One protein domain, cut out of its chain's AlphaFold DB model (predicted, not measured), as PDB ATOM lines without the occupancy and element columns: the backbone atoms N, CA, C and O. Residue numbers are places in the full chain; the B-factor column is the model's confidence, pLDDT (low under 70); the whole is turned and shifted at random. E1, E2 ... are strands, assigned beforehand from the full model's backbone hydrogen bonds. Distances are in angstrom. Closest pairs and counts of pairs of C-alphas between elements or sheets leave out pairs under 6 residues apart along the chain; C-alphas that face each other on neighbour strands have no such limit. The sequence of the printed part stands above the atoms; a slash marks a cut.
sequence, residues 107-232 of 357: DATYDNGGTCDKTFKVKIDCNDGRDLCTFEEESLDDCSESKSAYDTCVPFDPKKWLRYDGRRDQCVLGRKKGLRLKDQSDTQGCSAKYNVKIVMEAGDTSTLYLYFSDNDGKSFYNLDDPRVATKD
ATOM      1  N   ASP A 107      27.858   2.814  31.900       84.94
ATOM      2  CA  ASP A 107      27.542   1.901  30.816       84.94
ATOM      3  C   ASP A 107      26.851   0.662  31.429       84.94
ATOM      4  O   ASP A 107      27.341   0.084  32.410       84.94
ATOM      5  N   ALA A 108      25.698   0.271  30.885       84.56
ATOM      6  CA  ALA A 108      24.917  -0.879  31.336       84.56
ATOM      7  C   ALA A 108      24.243  -1.578  30.148       84.56
ATOM      8  O   ALA A 108      23.781  -0.917  29.218       84.56
ATOM      9  N   THR A 109      24.143  -2.903  30.188       86.44
ATOM     10  CA  THR A 109      23.515  -3.708  29.130       86.44
ATOM     11  C   THR A 109      22.174  -4.285  29.570       86.44
ATOM     12  O   THR A 109      21.963  -4.590  30.747       86.44
ATOM     13  N   TYR A 110      21.244  -4.417  28.622       83.56
ATOM     14  CA  TYR A 110      19.962  -5.089  28.826       83.56
ATOM     15  C   TYR A 110      19.536  -5.887  27.587       83.56
ATOM     16  O   TYR A 110      19.759  -5.470  26.449       83.56
ATOM     17  N   ASP A 111      18.892  -7.026  27.824       77.81
ATOM     18  CA  ASP A 111      18.442  -7.952  26.781       77.81
ATOM     19  C   ASP A 111      16.960  -7.762  26.418       77.81
ATOM     20  O   ASP A 111      16.180  -7.130  27.138       77.81
ATOM     21  N   ASN A 112      16.548  -8.377  25.305       67.00
ATOM     22  CA  ASN A 112      15.179  -8.364  24.781       67.00
ATOM     23  C   ASN A 112      14.650  -6.945  24.468       67.00
ATOM     24  O   ASN A 112      13.485  -6.608  24.709       67.00
ATOM     25  N   GLY A 113      15.516  -6.059  23.974       60.59
ATOM     26  CA  GLY A 113      15.156  -4.701  23.579       60.59
ATOM     27  C   GLY A 113      14.482  -4.605  22.207       60.59
ATOM     28  O   GLY A 113      14.720  -5.398  21.293       60.59
ATOM     29  N   GLY A 114      13.663  -3.561  22.046       52.50
ATOM     30  CA  GLY A 114      12.962  -3.263  20.796       52.50
ATOM     31  C   GLY A 114      11.933  -4.326  20.392       52.50
ATOM     32  O   GLY A 114      11.385  -5.036  21.226       52.50
ATOM     33  N   THR A 115      11.654  -4.413  19.091       45.12
ATOM     34  CA  THR A 115      10.726  -5.391  18.487       45.12
ATOM     35  C   THR A 115      11.434  -6.634  17.935       45.12
ATOM     36  O   THR A 115      10.863  -7.346  17.114       45.12
ATOM     37  N   CYS A 116      12.705  -6.832  18.296       50.38
ATOM     38  CA  CYS A 116      13.598  -7.822  17.685       50.38
ATOM     39  C   CYS A 116      14.388  -8.630  18.730       50.38
ATOM     40  O   CYS A 116      15.386  -9.245  18.371       50.38
ATOM     41  N   ASP A 117      13.981  -8.561  20.004       61.12
ATOM     42  CA  ASP A 117      14.575  -9.255  21.155       61.12
ATOM     43  C   ASP A 117      16.115  -9.151  21.260       61.12
ATOM     44  O   ASP A 117      16.803 -10.089  21.650       61.12
ATOM     45  N   LYS A 118      16.650  -7.972  20.920       66.75
ATOM     46  CA  LYS A 118      18.092  -7.678  20.836       66.75
ATOM     47  C   LYS A 118      18.740  -7.350  22.184       66.75
ATOM     48  O   LYS A 118      18.058  -6.881  23.098       66.75
ATOM     49  N   THR A 119      20.067  -7.448  22.260       76.50
ATOM     50  CA  THR A 119      20.848  -6.856  23.359       76.50
ATOM     51  C   THR A 119      21.201  -5.400  23.042       76.50
ATOM     52  O   THR A 119      21.728  -5.075  21.974       76.50
ATOM     53  N   PHE A 120      20.943  -4.509  23.997       77.31
ATOM     54  CA  PHE A 120      21.281  -3.091  23.915       77.31
ATOM     55  C   PHE A 120      22.244  -2.683  25.022       77.31
ATOM     56  O   PHE A 120      22.161  -3.157  26.156       77.31
ATOM     57  N   LYS A 121      23.123  -1.740  24.692       81.56
ATOM     58  CA  LYS A 121      23.939  -0.999  25.642       81.56
ATOM     59  C   LYS A 121      23.347   0.391  25.837       81.56
ATOM     60  O   LYS A 121      23.171   1.130  24.873       81.56
ATOM     61  N   VAL A 122      23.081   0.747  27.085       82.69
ATOM     62  CA  VAL A 122      22.685   2.087  27.512       82.69
ATOM     63  C   VAL A 122      23.872   2.771  28.168       82.69
ATOM     64  O   VAL A 122      24.562   2.188  29.003       82.69
ATOM     65  N   LYS A 123      24.080   4.032  27.801       84.31
ATOM     66  CA  LYS A 123      25.106   4.901  28.362       84.31
ATOM     67  C   LYS A 123      24.490   6.202  28.856       84.31
ATOM     68  O   LYS A 123      23.797   6.900  28.117       84.31
ATOM     69  N   ILE A 124      24.787   6.551  30.105       85.62
ATOM     70  CA  ILE A 124      24.475   7.860  30.690       85.62
ATOM     71  C   ILE A 124      25.801   8.561  30.956       85.62
ATOM     72  O   ILE A 124      26.592   8.104  31.780       85.62
ATOM     73  N   ASP A 125      26.041   9.671  30.261       84.50
ATOM     74  CA  ASP A 125      27.288  10.434  30.350       84.50
ATOM     75  C   ASP A 125      27.006  11.911  30.641       84.50
ATOM     76  O   ASP A 125      25.933  12.434  30.330       84.50
ATOM     77  N   CYS A 126      27.967  12.589  31.257       82.25
ATOM     78  CA  CYS A 126      27.833  13.952  31.750       82.25
ATOM     79  C   CYS A 126      29.126  14.740  31.556       82.25
ATOM     80  O   CYS A 126      30.226  14.221  31.739       82.25
ATOM     81  N   ASN A 127      28.995  16.040  31.298       80.56
ATOM     82  CA  ASN A 127      30.132  16.955  31.301       80.56
ATOM     83  C   ASN A 127      30.822  17.022  32.683       80.56
ATOM     84  O   ASN A 127      30.257  16.614  33.702       80.56
ATOM     85  N   ASP A 128      32.031  17.589  32.745       78.38
ATOM     86  CA  ASP A 128      32.798  17.730  34.000       78.38
ATOM     87  C   ASP A 128      32.048  18.523  35.094       78.38
ATOM     88  O   ASP A 128      32.297  18.340  36.283       78.38
ATOM     89  N   GLY A 129      31.126  19.412  34.700       73.56
ATOM     90  CA  GLY A 129      30.325  20.246  35.605       73.56
ATOM     91  C   GLY A 129      29.076  19.572  36.186       73.56
ATOM     92  O   GLY A 129      28.465  20.127  37.107       73.56
ATOM     93  N   ARG A 130      28.679  18.402  35.660       80.25
ATOM     94  CA  ARG A 130      27.432  17.679  35.994       80.25
ATOM     95  C   ARG A 130      26.159  18.533  35.890       80.25
ATOM     96  O   ARG A 130      25.147  18.261  36.533       80.25
ATOM     97  N   ASP A 131      26.206  19.592  35.087       78.31
ATOM     98  CA  ASP A 131      25.078  20.459  34.749       78.31
ATOM     99  C   ASP A 131      24.470  20.123  33.380       78.31
ATOM    100  O   ASP A 131      23.371  20.591  33.078       78.31
ATOM    101  N   LEU A 132      25.144  19.280  32.587       79.88
ATOM    102  CA  LEU A 132      24.671  18.836  31.282       79.88
ATOM    103  C   LEU A 132      25.059  17.375  30.995       79.88
ATOM    104  O   LEU A 132      26.239  17.023  31.025       79.88
ATOM    105  N   CYS A 133      24.064  16.543  30.692       83.69
ATOM    106  CA  CYS A 133      24.213  15.104  30.467       83.69
ATOM    107  C   CYS A 133      23.425  14.617  29.245       83.69
ATOM    108  O   CYS A 133      22.478  15.272  28.810       83.69
ATOM    109  N   THR A 134      23.806  13.458  28.716       81.38
ATOM    110  CA  THR A 134      23.207  12.792  27.548       81.38
ATOM    111  C   THR A 134      22.888  11.331  27.858       81.38
ATOM    112  O   THR A 134      23.477  10.733  28.758       81.38
ATOM    113  N   PHE A 135      21.949  10.761  27.101       80.88
ATOM    114  CA  PHE A 135      21.589   9.342  27.144       80.88
ATOM    115  C   PHE A 135      21.807   8.754  25.747       80.88
ATOM    116  O   PHE A 135      21.371   9.340  24.761       80.88
ATOM    117  N   GLU A 136      22.473   7.615  25.644       76.62
ATOM    118  CA  GLU A 136      22.750   6.939  24.376       76.62
ATOM    119  C   GLU A 136      22.365   5.463  24.501       76.62
ATOM    120  O   GLU A 136      22.569   4.852  25.549       76.62
ATOM    121  N   GLU A 137      21.764   4.904  23.451       76.62
ATOM    122  CA  GLU A 137      21.289   3.520  23.409       76.62
ATOM    123  C   GLU A 137      21.735   2.886  22.086       76.62
ATOM    124  O   GLU A 137      21.295   3.301  21.010       76.62
ATOM    125  N   GLU A 138      22.637   1.907  22.167       73.81
ATOM    126  CA  GLU A 138      23.277   1.238  21.034       73.81
ATOM    127  C   GLU A 138      22.884  -0.247  20.984       73.81
ATOM    128  O   GLU A 138      22.970  -0.970  21.975       73.81
ATOM    129  N   SER A 139      22.456  -0.718  19.811       70.12
ATOM    130  CA  SER A 139      22.206  -2.140  19.534       70.12
ATOM    131  C   SER A 139      23.539  -2.870  19.382       70.12
ATOM    132  O   SER A 139      24.254  -2.589  18.421       70.12
ATOM    133  N   LEU A 140      23.833  -3.849  20.244       71.25
ATOM    134  CA  LEU A 140      25.071  -4.636  20.147       71.25
ATOM    135  C   LEU A 140      25.039  -5.683  19.019       71.25
ATOM    136  O   LEU A 140      26.090  -6.144  18.578       71.25
ATOM    137  N   ASP A 141      23.852  -6.036  18.519       63.41
ATOM    138  CA  ASP A 141      23.693  -7.017  17.443       63.41
ATOM    139  C   ASP A 141      24.028  -6.452  16.052       63.41
ATOM    140  O   ASP A 141      23.358  -5.530  15.566       63.41
ATOM    141  N   ASP A 142      24.975  -7.110  15.369       51.44
ATOM    142  CA  ASP A 142      25.535  -6.836  14.026       51.44
ATOM    143  C   ASP A 142      24.522  -6.920  12.846       51.44
ATOM    144  O   ASP A 142      24.888  -7.044  11.672       51.44
ATOM    145  N   CYS A 143      23.215  -6.850  13.115       47.50
ATOM    146  CA  CYS A 143      22.165  -6.876  12.099       47.50
ATOM    147  C   CYS A 143      22.210  -5.610  11.222       47.50
ATOM    148  O   CYS A 143      21.679  -4.557  11.591       47.50
ATOM    149  N   SER A 144      22.777  -5.747  10.021       43.75
ATOM    150  CA  SER A 144      23.132  -4.677   9.072       43.75
ATOM    151  C   SER A 144      22.019  -3.705   8.651       43.75
ATOM    152  O   SER A 144      22.320  -2.671   8.058       43.75
ATOM    153  N   GLU A 145      20.755  -4.007   8.947       45.25
ATOM    154  CA  GLU A 145      19.583  -3.196   8.580       45.25
ATOM    155  C   GLU A 145      18.940  -2.459   9.771       45.25
ATOM    156  O   GLU A 145      18.073  -1.612   9.572       45.25
ATOM    157  N   SER A 146      19.365  -2.734  11.011       43.75
ATOM    158  CA  SER A 146      18.765  -2.162  12.229       43.75
ATOM    159  C   SER A 146      19.807  -1.548  13.166       43.75
ATOM    160  O   SER A 146      19.916  -1.909  14.341       43.75
ATOM    161  N   LYS A 147      20.513  -0.527  12.655       46.88
ATOM    162  CA  LYS A 147      21.195   0.498  13.469       46.88
ATOM    163  C   LYS A 147      20.175   1.420  14.151       46.88
ATOM    164  O   LYS A 147      20.166   2.631  13.946       46.88
ATOM    165  N   SER A 148      19.287   0.827  14.940       44.91
ATOM    166  CA  SER A 148      18.258   1.511  15.723       44.91
ATOM    167  C   SER A 148      18.865   2.115  16.988       44.91
ATOM    168  O   SER A 148      18.458   1.782  18.094       44.91
ATOM    169  N   ALA A 149      19.868   2.977  16.812       47.22
ATOM    170  CA  ALA A 149      20.399   3.776  17.901       47.22
ATOM    171  C   ALA A 149      19.348   4.822  18.283       47.22
ATOM    172  O   ALA A 149      19.084   5.752  17.511       47.22
ATOM    173  N   TYR A 150      18.744   4.685  19.463       52.06
ATOM    174  CA  TYR A 150      17.848   5.698  20.030       52.06
ATOM    175  C   TYR A 150      18.659   6.795  20.736       52.06
ATOM    176  O   TYR A 150      18.406   7.182  21.877       52.06
ATOM    177  N   ASP A 151      19.648   7.299  19.992       51.00
ATOM    178  CA  ASP A 151      20.565   8.367  20.367       51.00
ATOM    179  C   ASP A 151      19.795   9.567  20.935       51.00
ATOM    180  O   ASP A 151      19.006  10.233  20.253       51.00
ATOM    181  N   THR A 152      20.046   9.832  22.215       51.69
ATOM    182  CA  THR A 152      19.537  10.990  22.939       51.69
ATOM    183  C   THR A 152      20.705  11.886  23.357       51.69
ATOM    184  O   THR A 152      20.808  12.363  24.491       51.69
ATOM    185  N   CYS A 153      21.493  12.277  22.349       58.28
ATOM    186  CA  CYS A 153      22.190  13.565  22.233       58.28
ATOM    187  C   CYS A 153      21.256  14.802  22.350       58.28
ATOM    188  O   CYS A 153      21.514  15.856  21.768       58.28
ATOM    189  N   VAL A 154      20.160  14.706  23.114       58.44
ATOM    190  CA  VAL A 154      19.372  15.836  23.612       58.44
ATOM    191  C   VAL A 154      19.870  16.119  25.033       58.44
ATOM    192  O   VAL A 154      19.490  15.403  25.961       58.44
ATOM    193  N   PRO A 155      20.731  17.131  25.232       71.19
ATOM    194  CA  PRO A 155      21.334  17.372  26.534       71.19
ATOM    195  C   PRO A 155      20.298  17.794  27.585       71.19
ATOM    196  O   PRO A 155      19.480  18.691  27.356       71.19
ATOM    197  N   PHE A 156      20.363  17.182  28.768       79.44
ATOM    198  CA  PHE A 156      19.496  17.471  29.910       79.44
ATOM    199  C   PHE A 156      20.296  17.922  31.144       79.44
ATOM    200  O   PHE A 156      21.454  17.566  31.318       79.44
ATOM    201  N   ASP A 157      19.660  18.709  32.016       84.00
ATOM    202  CA  ASP A 157      20.239  19.205  33.277       84.00
ATOM    203  C   ASP A 157      19.814  18.307  34.453       84.00
ATOM    204  O   ASP A 157      18.639  18.364  34.840       84.00
ATOM    205  N   PRO A 158      20.716  17.521  35.072       84.81
ATOM    206  CA  PRO A 158      20.379  16.633  36.184       84.81
ATOM    207  C   PRO A 158      19.554  17.295  37.289       84.81
ATOM    208  O   PRO A 158      18.607  16.694  37.785       84.81
ATOM    209  N   LYS A 159      19.794  18.568  37.616       85.12
ATOM    210  CA  LYS A 159      19.113  19.276  38.717       85.12
ATOM    211  C   LYS A 159      17.633  19.556  38.417       85.12
ATOM    212  O   LYS A 159      16.860  19.845  39.327       85.12
ATOM    213  N   LYS A 160      17.215  19.451  37.147       86.56
ATOM    214  CA  LYS A 160      15.813  19.548  36.687       86.56
ATOM    215  C   LYS A 160      15.167  18.185  36.392       86.56
ATOM    216  O   LYS A 160      13.991  18.150  36.011       86.56
ATOM    217  N   TRP A 161      15.928  17.096  36.496       87.25
ATOM    218  CA  TRP A 161      15.588  15.791  35.923       87.25
ATOM    219  C   TRP A 161      15.748  14.618  36.905       87.25
ATOM    220  O   TRP A 161      14.952  13.687  36.841       87.25
ATOM    221  N   LEU A 162      16.697  14.687  37.838       89.44
ATOM    222  CA  LEU A 162      16.925  13.739  38.927       89.44
ATOM    223  C   LEU A 162      16.015  14.046  40.128       89.44
ATOM    224  O   LEU A 162      15.863  15.204  40.525       89.44
ATOM    225  N   ARG A 163      15.368  13.019  40.692       89.50
ATOM    226  CA  ARG A 163      14.388  13.147  41.783       89.50
ATOM    227  C   ARG A 163      14.399  11.906  42.680       89.50
ATOM    228  O   ARG A 163      14.358  10.794  42.171       89.50
ATOM    229  N   TYR A 164      14.349  12.090  43.998       90.12
ATOM    230  CA  TYR A 164      14.098  11.005  44.958       90.12
ATOM    231  C   TYR A 164      12.588  10.818  45.186       90.12
ATOM    232  O   TYR A 164      11.855  11.804  45.333       90.12
ATOM    233  N   ASP A 165      12.118   9.570  45.225       87.44
ATOM    234  CA  ASP A 165      10.769   9.183  45.653       87.44
ATOM    235  C   ASP A 165      10.836   8.357  46.945       87.44
ATOM    236  O   ASP A 165      10.770   7.127  46.937       87.44
ATOM    237  N   GLY A 166      10.911   9.054  48.081       85.12
ATOM    238  CA  GLY A 166      10.913   8.458  49.423       85.12
ATOM    239  C   GLY A 166       9.612   7.753  49.842       85.12
ATOM    240  O   GLY A 166       9.468   7.408  51.009       85.12
ATOM    241  N   ARG A 167       8.640   7.544  48.936       87.12
ATOM    242  CA  ARG A 167       7.543   6.572  49.140       87.12
ATOM    243  C   ARG A 167       7.869   5.179  48.600       87.12
ATOM    244  O   ARG A 167       7.168   4.230  48.939       87.12
ATOM    245  N   ARG A 168       8.862   5.082  47.716       85.56
ATOM    246  CA  ARG A 168       9.315   3.854  47.044       85.56
ATOM    247  C   ARG A 168      10.785   3.534  47.321       85.56
ATOM    248  O   ARG A 168      11.265   2.520  46.845       85.56
ATOM    249  N   ASP A 169      11.465   4.430  48.035       88.38
ATOM    250  CA  ASP A 169      12.914   4.463  48.239       88.38
ATOM    251  C   ASP A 169      13.707   4.358  46.924       88.38
ATOM    252  O   ASP A 169      14.637   3.575  46.768       88.38
ATOM    253  N   GLN A 170      13.274   5.136  45.926       90.38
ATOM    254  CA  GLN A 170      13.788   5.066  44.557       90.38
ATOM    255  C   GLN A 170      14.352   6.404  44.083       90.38
ATOM    256  O   GLN A 170      13.735   7.464  44.236       90.38
ATOM    257  N   CYS A 171      15.502   6.333  43.425       91.00
ATOM    258  CA  CYS A 171      16.083   7.417  42.656       91.00
ATOM    259  C   CYS A 171      15.551   7.360  41.222       91.00
ATOM    260  O   CYS A 171      15.625   6.334  40.552       91.00
ATOM    261  N   VAL A 172      14.992   8.468  40.738       91.25
ATOM    262  CA  VAL A 172      14.361   8.568  39.417       91.25
ATOM    263  C   VAL A 172      15.075   9.631  38.595       91.25
ATOM    264  O   VAL A 172      15.008  10.819  38.918       91.25
ATOM    265  N   LEU A 173      15.699   9.212  37.497       89.19
ATOM    266  CA  LEU A 173      16.211  10.104  36.467       89.19
ATOM    267  C   LEU A 173      15.162  10.207  35.350       89.19
ATOM    268  O   LEU A 173      14.928   9.296  34.555       89.19
ATOM    269  N   GLY A 174      14.448  11.328  35.362       84.25
ATOM    270  CA  GLY A 174      13.268  11.554  34.543       84.25
ATOM    271  C   GLY A 174      12.296  12.526  35.210       84.25
ATOM    272  O   GLY A 174      12.001  12.455  36.405       84.25
ATOM    273  N   ARG A 175      11.687  13.407  34.408       80.50
ATOM    274  CA  ARG A 175      10.445  14.083  34.808       80.50
ATOM    275  C   ARG A 175       9.349  13.034  35.046       80.50
ATOM    276  O   ARG A 175       9.476  11.884  34.639       80.50
ATOM    277  N   LYS A 176       8.197  13.448  35.594       79.00
ATOM    278  CA  LYS A 176       6.993  12.586  35.698       79.00
ATOM    279  C   LYS A 176       6.586  11.907  34.368       79.00
ATOM    280  O   LYS A 176       5.863  10.926  34.412       79.00
ATOM    281  N   LYS A 177       7.048  12.442  33.229       81.25
ATOM    282  CA  LYS A 177       6.818  11.980  31.850       81.25
ATOM    283  C   LYS A 177       8.036  11.300  31.184       81.25
ATOM    284  O   LYS A 177       8.019  11.070  29.984       81.25
ATOM    285  N   GLY A 178       9.109  11.019  31.927       84.06
ATOM    286  CA  GLY A 178      10.379  10.576  31.338       84.06
ATOM    287  C   GLY A 178      11.121  11.675  30.560       84.06
ATOM    288  O   GLY A 178      10.633  12.801  30.416       84.06
ATOM    289  N   LEU A 179      12.345  11.346  30.149       82.00
ATOM    290  CA  LEU A 179      13.214  12.048  29.202       82.00
ATOM    291  C   LEU A 179      12.674  11.847  27.783       82.00
ATOM    292  O   LEU A 179      12.414  10.712  27.390       82.00
ATOM    293  N   ARG A 180      12.512  12.931  27.018       77.06
ATOM    294  CA  ARG A 180      12.061  12.878  25.619       77.06
ATOM    295  C   ARG A 180      13.253  12.552  24.725       77.06
ATOM    296  O   ARG A 180      14.238  13.288  24.761       77.06
ATOM    297  N   LEU A 181      13.145  11.491  23.930       72.88
ATOM    298  CA  LEU A 181      14.155  11.157  22.927       72.88
ATOM    299  C   LEU A 181      13.972  12.079  21.690       72.88
ATOM    300  O   LEU A 181      13.006  12.844  21.607       72.88
ATOM    301  N   LYS A 182      14.941  12.122  20.766       60.88
ATOM    302  CA  LYS A 182      15.014  13.173  19.726       60.88
ATOM    303  C   LYS A 182      13.958  13.055  18.603       60.88
ATOM    304  O   LYS A 182      13.983  12.123  17.798       60.88
ATOM    305  N   ASP A 183      13.120  14.086  18.455       54.34
ATOM    306  CA  ASP A 183      12.213  14.262  17.306       54.34
ATOM    307  C   ASP A 183      12.943  14.650  15.999       54.34
ATOM    308  O   ASP A 183      13.987  15.305  15.995       54.34
ATOM    309  N   GLN A 184      12.367  14.257  14.857       45.53
ATOM    310  CA  GLN A 184      13.079  14.110  13.574       45.53
ATOM    311  C   GLN A 184      13.381  15.407  12.790       45.53
ATOM    312  O   GLN A 184      13.826  15.332  11.646       45.53
ATOM    313  N   SER A 185      13.157  16.602  13.343       51.94
ATOM    314  CA  SER A 185      13.319  17.852  12.575       51.94
ATOM    315  C   SER A 185      14.772  18.224  12.254       51.94
ATOM    316  O   SER A 185      14.984  19.139  11.466       51.94
ATOM    317  N   ASP A 186      15.755  17.550  12.864       48.06
ATOM    318  CA  ASP A 186      17.175  17.941  12.807       48.06
ATOM    319  C   ASP A 186      18.152  16.737  12.795       48.06
ATOM    320  O   ASP A 186      19.249  16.783  13.358       48.06
ATOM    321  N   THR A 187      17.746  15.606  12.201       43.69
ATOM    322  CA  THR A 187      18.662  14.502  11.830       43.69
ATOM    323  C   THR A 187      18.101  13.673  10.678       43.69
ATOM    324  O   THR A 187      17.021  13.093  10.777       43.69
ATOM    325  N   GLN A 188      18.863  13.567   9.589       42.88
ATOM    326  CA  GLN A 188      18.450  12.894   8.358       42.88
ATOM    327  C   GLN A 188      18.602  11.362   8.467       42.88
ATOM    328  O   GLN A 188      19.516  10.775   7.895       42.88
ATOM    329  N   GLY A 189      17.709  10.719   9.227       43.44
ATOM    330  CA  GLY A 189      17.617   9.255   9.322       43.44
ATOM    331  C   GLY A 189      16.837   8.747  10.538       43.44
ATOM    332  O   GLY A 189      15.948   7.916  10.387       43.44
ATOM    333  N   CYS A 190      17.107   9.287  11.730       43.66
ATOM    334  CA  CYS A 190      16.593   8.738  12.990       43.66
ATOM    335  C   CYS A 190      15.517   9.629  13.632       43.66
ATOM    336  O   CYS A 190      15.754  10.809  13.890       43.66
ATOM    337  N   SER A 191      14.351   9.040  13.920       45.25
ATOM    338  CA  SER A 191      13.275   9.611  14.743       45.25
ATOM    339  C   SER A 191      13.118   8.811  16.033       45.25
ATOM    340  O   SER A 191      12.533   7.724  16.020       45.25
ATOM    341  N   ALA A 192      13.577   9.350  17.157       51.88
ATOM    342  CA  ALA A 192      13.345   8.757  18.463       51.88
ATOM    343  C   ALA A 192      12.084   9.392  19.081       51.88
ATOM    344  O   ALA A 192      12.143  10.334  19.861       51.88
ATOM    345  N   LYS A 193      10.913   8.875  18.685       61.97
ATOM    346  CA  LYS A 193       9.579   9.382  19.079       61.97
ATOM    347  C   LYS A 193       9.232   9.138  20.564       61.97
ATOM    348  O   LYS A 193       8.250   9.669  21.082       61.97
ATOM    349  N   TYR A 194       9.995   8.279  21.232       75.00
ATOM    350  CA  TYR A 194       9.669   7.736  22.547       75.00
ATOM    351  C   TYR A 194      10.127   8.649  23.698       75.00
ATOM    352  O   TYR A 194      10.755   9.690  23.504       75.00
ATOM    353  N   ASN A 195       9.770   8.275  24.926       82.94
ATOM    354  CA  ASN A 195      10.286   8.859  26.160       82.94
ATOM    355  C   ASN A 195      10.768   7.721  27.074       82.94
ATOM    356  O   ASN A 195      10.051   6.728  27.221       82.94
ATOM    357  N   VAL A 196      11.931   7.877  27.712       85.62
ATOM    358  CA  VAL A 196      12.471   6.915  28.692       85.62
ATOM    359  C   VAL A 196      12.389   7.485  30.108       85.62
ATOM    360  O   VAL A 196      12.695   8.651  30.345       85.62
ATOM    361  N   LYS A 197      11.972   6.687  31.086       90.25
ATOM    362  CA  LYS A 197      12.088   7.005  32.514       90.25
ATOM    363  C   LYS A 197      13.029   5.981  33.130       90.25
ATOM    364  O   LYS A 197      12.814   4.782  32.979       90.25
ATOM    365  N   ILE A 198      14.032   6.472  33.846       90.56
ATOM    366  CA  ILE A 198      15.116   5.667  34.397       90.56
ATOM    367  C   ILE A 198      14.972   5.657  35.921       90.56
ATOM    368  O   ILE A 198      14.703   6.699  36.527       90.56
ATOM    369  N   VAL A 199      15.079   4.485  36.545       92.31
ATOM    370  CA  VAL A 199      14.896   4.307  37.994       92.31
ATOM    371  C   VAL A 199      15.963   3.374  38.552       92.31
ATOM    372  O   VAL A 199      16.280   2.371  37.925       92.31
ATOM    373  N   MET A 200      16.461   3.680  39.743       90.00
ATOM    374  CA  MET A 200      17.290   2.794  40.564       90.00
ATOM    375  C   MET A 200      16.775   2.828  42.006       90.00
ATOM    376  O   MET A 200      16.056   3.757  42.391       90.00
ATOM    377  N   GLU A 201      17.111   1.824  42.805       88.19
ATOM    378  CA  GLU A 201      16.781   1.797  44.235       88.19
ATOM    379  C   GLU A 201      17.802   2.627  45.024       88.19
ATOM    380  O   GLU A 201      18.968   2.729  44.645       88.19
ATOM    381  N   ALA A 202      17.375   3.295  46.095       83.25
ATOM    382  CA  ALA A 202      18.271   4.144  46.868       83.25
ATOM    383  C   ALA A 202      19.348   3.292  47.560       83.25
ATOM    384  O   ALA A 202      19.049   2.373  48.316       83.25
ATOM    385  N   GLY A 203      20.617   3.594  47.279       74.56
ATOM    386  CA  GLY A 203      21.758   2.827  47.780       74.56
ATOM    387  C   GLY A 203      22.154   1.610  46.931       74.56
ATOM    388  O   GLY A 203      23.259   1.105  47.138       74.56
ATOM    389  N   ASP A 204      21.347   1.179  45.948       74.62
ATOM    390  CA  ASP A 204      21.802   0.241  44.911       74.62
ATOM    391  C   ASP A 204      22.167   0.974  43.613       74.62
ATOM    392  O   ASP A 204      21.388   1.724  43.036       74.62
ATOM    393  N   THR A 205      23.380   0.707  43.131       72.00
ATOM    394  CA  THR A 205      23.924   1.221  41.861       72.00
ATOM    395  C   THR A 205      24.304   0.088  40.900       72.00
ATOM    396  O   THR A 205      25.074   0.290  39.953       72.00
ATOM    397  N   SER A 206      23.806  -1.130  41.162       76.38
ATOM    398  CA  SER A 206      23.982  -2.308  40.307       76.38
ATOM    399  C   SER A 206      22.816  -2.542  39.339       76.38
ATOM    400  O   SER A 206      23.068  -3.015  38.228       76.38
ATOM    401  N   THR A 207      21.594  -2.153  39.723       83.81
ATOM    402  CA  THR A 207      20.355  -2.409  38.968       83.81
ATOM    403  C   THR A 207      19.733  -1.119  38.429       83.81
ATOM    404  O   THR A 207      19.395  -0.218  39.199       83.81
ATOM    405  N   LEU A 208      19.527  -1.031  37.109       89.19
ATOM    406  CA  LEU A 208      18.947   0.144  36.450       89.19
ATOM    407  C   LEU A 208      17.691  -0.238  35.655       89.19
ATOM    408  O   LEU A 208      17.748  -0.963  34.668       89.19
ATOM    409  N   TYR A 209      16.535   0.267  36.082       91.12
ATOM    410  CA  TYR A 209      15.233  -0.035  35.485       91.12
ATOM    411  C   TYR A 209      14.841   1.000  34.423       91.12
ATOM    412  O   TYR A 209      14.684   2.192  34.719       91.12
ATOM    413  N   LEU A 210      14.613   0.528  33.197       89.69
ATOM    414  CA  LEU A 210      14.225   1.321  32.031       89.69
ATOM    415  C   LEU A 210      12.733   1.141  31.713       89.69
ATOM    416  O   LEU A 210      12.252   0.040  31.424       89.69
ATOM    417  N   TYR A 211      12.002   2.255  31.730       89.56
ATOM    418  CA  TYR A 211      10.583   2.330  31.382       89.56
ATOM    419  C   TYR A 211      10.408   3.174  30.117       89.56
ATOM    420  O   TYR A 211      10.824   4.332  30.088       89.56
ATOM    421  N   PHE A 212       9.736   2.640  29.099       85.81
ATOM    422  CA  PHE A 212       9.580   3.266  27.786       85.81
ATOM    423  C   PHE A 212       8.125   3.674  27.504       85.81
ATOM    424  O   PHE A 212       7.173   3.015  27.927       85.81
ATOM    425  N   SER A 213       7.945   4.797  26.806       86.31
ATOM    426  CA  SER A 213       6.643   5.400  26.494       86.31
ATOM    427  C   SER A 213       6.608   5.970  25.077       86.31
ATOM    428  O   SER A 213       7.550   6.625  24.642       86.31
ATOM    429  N   ASP A 214       5.494   5.790  24.375       83.88
ATOM    430  CA  ASP A 214       5.233   6.293  23.021       83.88
ATOM    431  C   ASP A 214       4.368   7.571  22.985       83.88
ATOM    432  O   ASP A 214       4.084   8.101  21.908       83.88
ATOM    433  N   ASN A 215       3.934   8.069  24.152       85.06
ATOM    434  CA  ASN A 215       2.793   8.987  24.267       85.06
ATOM    435  C   ASN A 215       3.029  10.230  25.154       85.06
ATOM    436  O   ASN A 215       2.104  10.722  25.809       85.06
ATOM    437  N   ASP A 216       4.254  10.773  25.137       79.81
ATOM    438  CA  ASP A 216       4.748  11.836  26.034       79.81
ATOM    439  C   ASP A 216       4.719  11.436  27.525       79.81
ATOM    440  O   ASP A 216       4.383  12.256  28.390       79.81
ATOM    441  N   GLY A 217       5.015  10.167  27.837       84.56
ATOM    442  CA  GLY A 217       5.127   9.683  29.215       84.56
ATOM    443  C   GLY A 217       3.823   9.697  30.006       84.56
ATOM    444  O   GLY A 217       3.858   9.899  31.220       84.56
ATOM    445  N   LYS A 218       2.669   9.554  29.338       87.00
ATOM    446  CA  LYS A 218       1.358   9.431  30.002       87.00
ATOM    447  C   LYS A 218       1.162   8.017  30.547       87.00
ATOM    448  O   LYS A 218       0.653   7.858  31.651       87.00
ATOM    449  N   SER A 219       1.612   7.015  29.795       89.25
ATOM    450  CA  SER A 219       1.789   5.635  30.248       89.25
ATOM    451  C   SER A 219       3.131   5.096  29.760       89.25
ATOM    452  O   SER A 219       3.671   5.568  28.758       89.25
ATOM    453  N   PHE A 220       3.660   4.105  30.470       89.19
ATOM    454  CA  PHE A 220       4.823   3.328  30.049       89.19
ATOM    455  C   PHE A 220       4.316   1.941  29.657       89.19
ATOM    456  O   PHE A 220       3.555   1.348  30.421       89.19
ATOM    457  N   TYR A 221       4.657   1.452  28.464       87.94
ATOM    458  CA  TYR A 221       4.077   0.201  27.948       87.94
ATOM    459  C   TYR A 221       4.674  -1.049  28.609       87.94
ATOM    460  O   TYR A 221       4.067  -2.112  28.570       87.94
ATOM    461  N   ASN A 222       5.831  -0.903  29.253       88.88
ATOM    462  CA  ASN A 222       6.511  -1.931  30.033       88.88
ATOM    463  C   ASN A 222       6.502  -1.592  31.542       88.88
ATOM    464  O   ASN A 222       7.497  -1.759  32.239       88.88
ATOM    465  N   LEU A 223       5.390  -1.041  32.051       89.31
ATOM    466  CA  LEU A 223       5.274  -0.645  33.463       89.31
ATOM    467  C   LEU A 223       5.328  -1.842  34.427       89.31
ATOM    468  O   LEU A 223       5.902  -1.712  35.505       89.31
ATOM    469  N   ASP A 224       4.740  -2.969  34.022       89.56
ATOM    470  CA  ASP A 224       4.651  -4.199  34.819       89.56
ATOM    471  C   ASP A 224       5.852  -5.148  34.597       89.56
ATOM    472  O   ASP A 224       6.098  -6.026  35.419       89.56
ATOM    473  N   ASP A 225       6.616  -4.938  33.515       88.50
ATOM    474  CA  ASP A 225       7.842  -5.666  33.139       88.50
ATOM    475  C   ASP A 225       8.939  -4.666  32.692       88.50
ATOM    476  O   ASP A 225       9.201  -4.494  31.494       88.50
ATOM    477  N   PRO A 226       9.539  -3.900  33.625       88.94
ATOM    478  CA  PRO A 226      10.584  -2.939  33.290       88.94
ATOM    479  C   PRO A 226      11.814  -3.647  32.717       88.94
ATOM    480  O   PRO A 226      12.236  -4.685  33.225       88.94
ATOM    481  N   ARG A 227      12.456  -3.061  31.699       87.06
ATOM    482  CA  ARG A 227      13.723  -3.609  31.197       87.06
ATOM    483  C   ARG A 227      14.800  -3.372  32.256       87.06
ATOM    484  O   ARG A 227      15.052  -2.228  32.634       87.06
ATOM    485  N   VAL A 228      15.382  -4.455  32.762       88.69
ATOM    486  CA  VAL A 228      16.412  -4.426  33.806       88.69
ATOM    487  C   VAL A 228      17.779  -4.387  33.136       88.69
ATOM    488  O   VAL A 228      18.236  -5.393  32.599       88.69
ATOM    489  N   ALA A 229      18.423  -3.225  33.159       86.44
ATOM    490  CA  ALA A 229      19.809  -3.090  32.751       86.44
ATOM    491  C   ALA A 229      20.737  -3.463  33.909       86.44
ATOM    492  O   ALA A 229      20.589  -2.979  35.036       86.44
ATOM    493  N   THR A 230      21.704  -4.322  33.606       80.31
ATOM    494  CA  THR A 230      22.774  -4.718  34.520       80.31
ATOM    495  C   THR A 230      24.022  -3.920  34.169       80.31
ATOM    496  O   THR A 230      24.370  -3.781  32.997       80.31
ATOM    497  N   LYS A 231      24.711  -3.379  35.176       78.19
ATOM    498  CA  LYS A 231      25.963  -2.641  34.959       78.19
ATOM    499  C   LYS A 231      27.018  -3.539  34.301       78.19
ATOM    500  O   LYS A 231      27.261  -4.642  34.794       78.19
ATOM    501  N   ASP A 232      27.685  -3.052  33.253       71.12
ATOM    502  CA  ASP A 232      28.705  -3.829  32.544       71.12
ATOM    503  C   ASP A 232      29.850  -4.204  33.503       71.12
ATOM    504  O   ASP A 232      30.632  -3.361  33.952       71.12
TER     505      ASP A 232
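What this domain is: This is residues 107 to 232 of the 357 residues of an uncharacterized protein of Thalassiosira oceanica (UniProt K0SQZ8). One strongly twisted sheet of nine strands, curled like part of a barrel, folds back on itself into two leaves, E4 E3 E2 E1 and E8 E7 E6 E5, partly face to face, with E9 as the hinge. The barrel stays open between the edge strands E4 and E5. The printed part has 126 residues, no named helix and nine named strands, E1 to E9 along the chain; the class is all strand, with 55 residues, under half, in named elements. The antiparallel sheet runs E4 E3 E2 E1 E9 E8 E7 E6 E5. The whole is compact, with a radius of gyration of the C-alphas of 14.3 A and spans of 43 by 31 by 29 A.

Where its parts are: E1, residues 107 to 113, begins at C-alpha 107 (27.542, 1.901, 30.816) and is 15.8 A long. E2, 118 to 126, spans 26.1 A; E3, 133 to 139, 20.5 A. E4 is 152 to 156, E5 162 to 165, E6 170 to 173. E7, 195 to 201, spans 20.5 A; E8, 207 to 213, 20.1 A. E9, 227 to 231, ends at C-alpha 231 (25.963, -2.641, 34.959).

How they stand to each other: E1 E2 E3 E4 and E5 E6 E7 E8 E9 are meanders, each strand the antiparallel neighbour of the one before. In the hairpin E1 and E2, N 110 and O 120 are 2.9 A apart, within hydrogen-bond range. E9 is staggered: residues 227 to 230 pair with E8, N 210 and O 227 at 2.8 A, and 230 to 231 with E1, N 230 and O 109 at 2.9 A. E4 and E5 are apart.

The domain as a whole: The C-alphas of Ser 144 and Arg 167, the two farthest apart, are 44.4 A apart. The printed part has no cut. Links E3 to E4, E6 to E7 and E8 to E9 are long. pLDDT is under 70 in residues 112 to 118, 141 to 154 and 182 to 193.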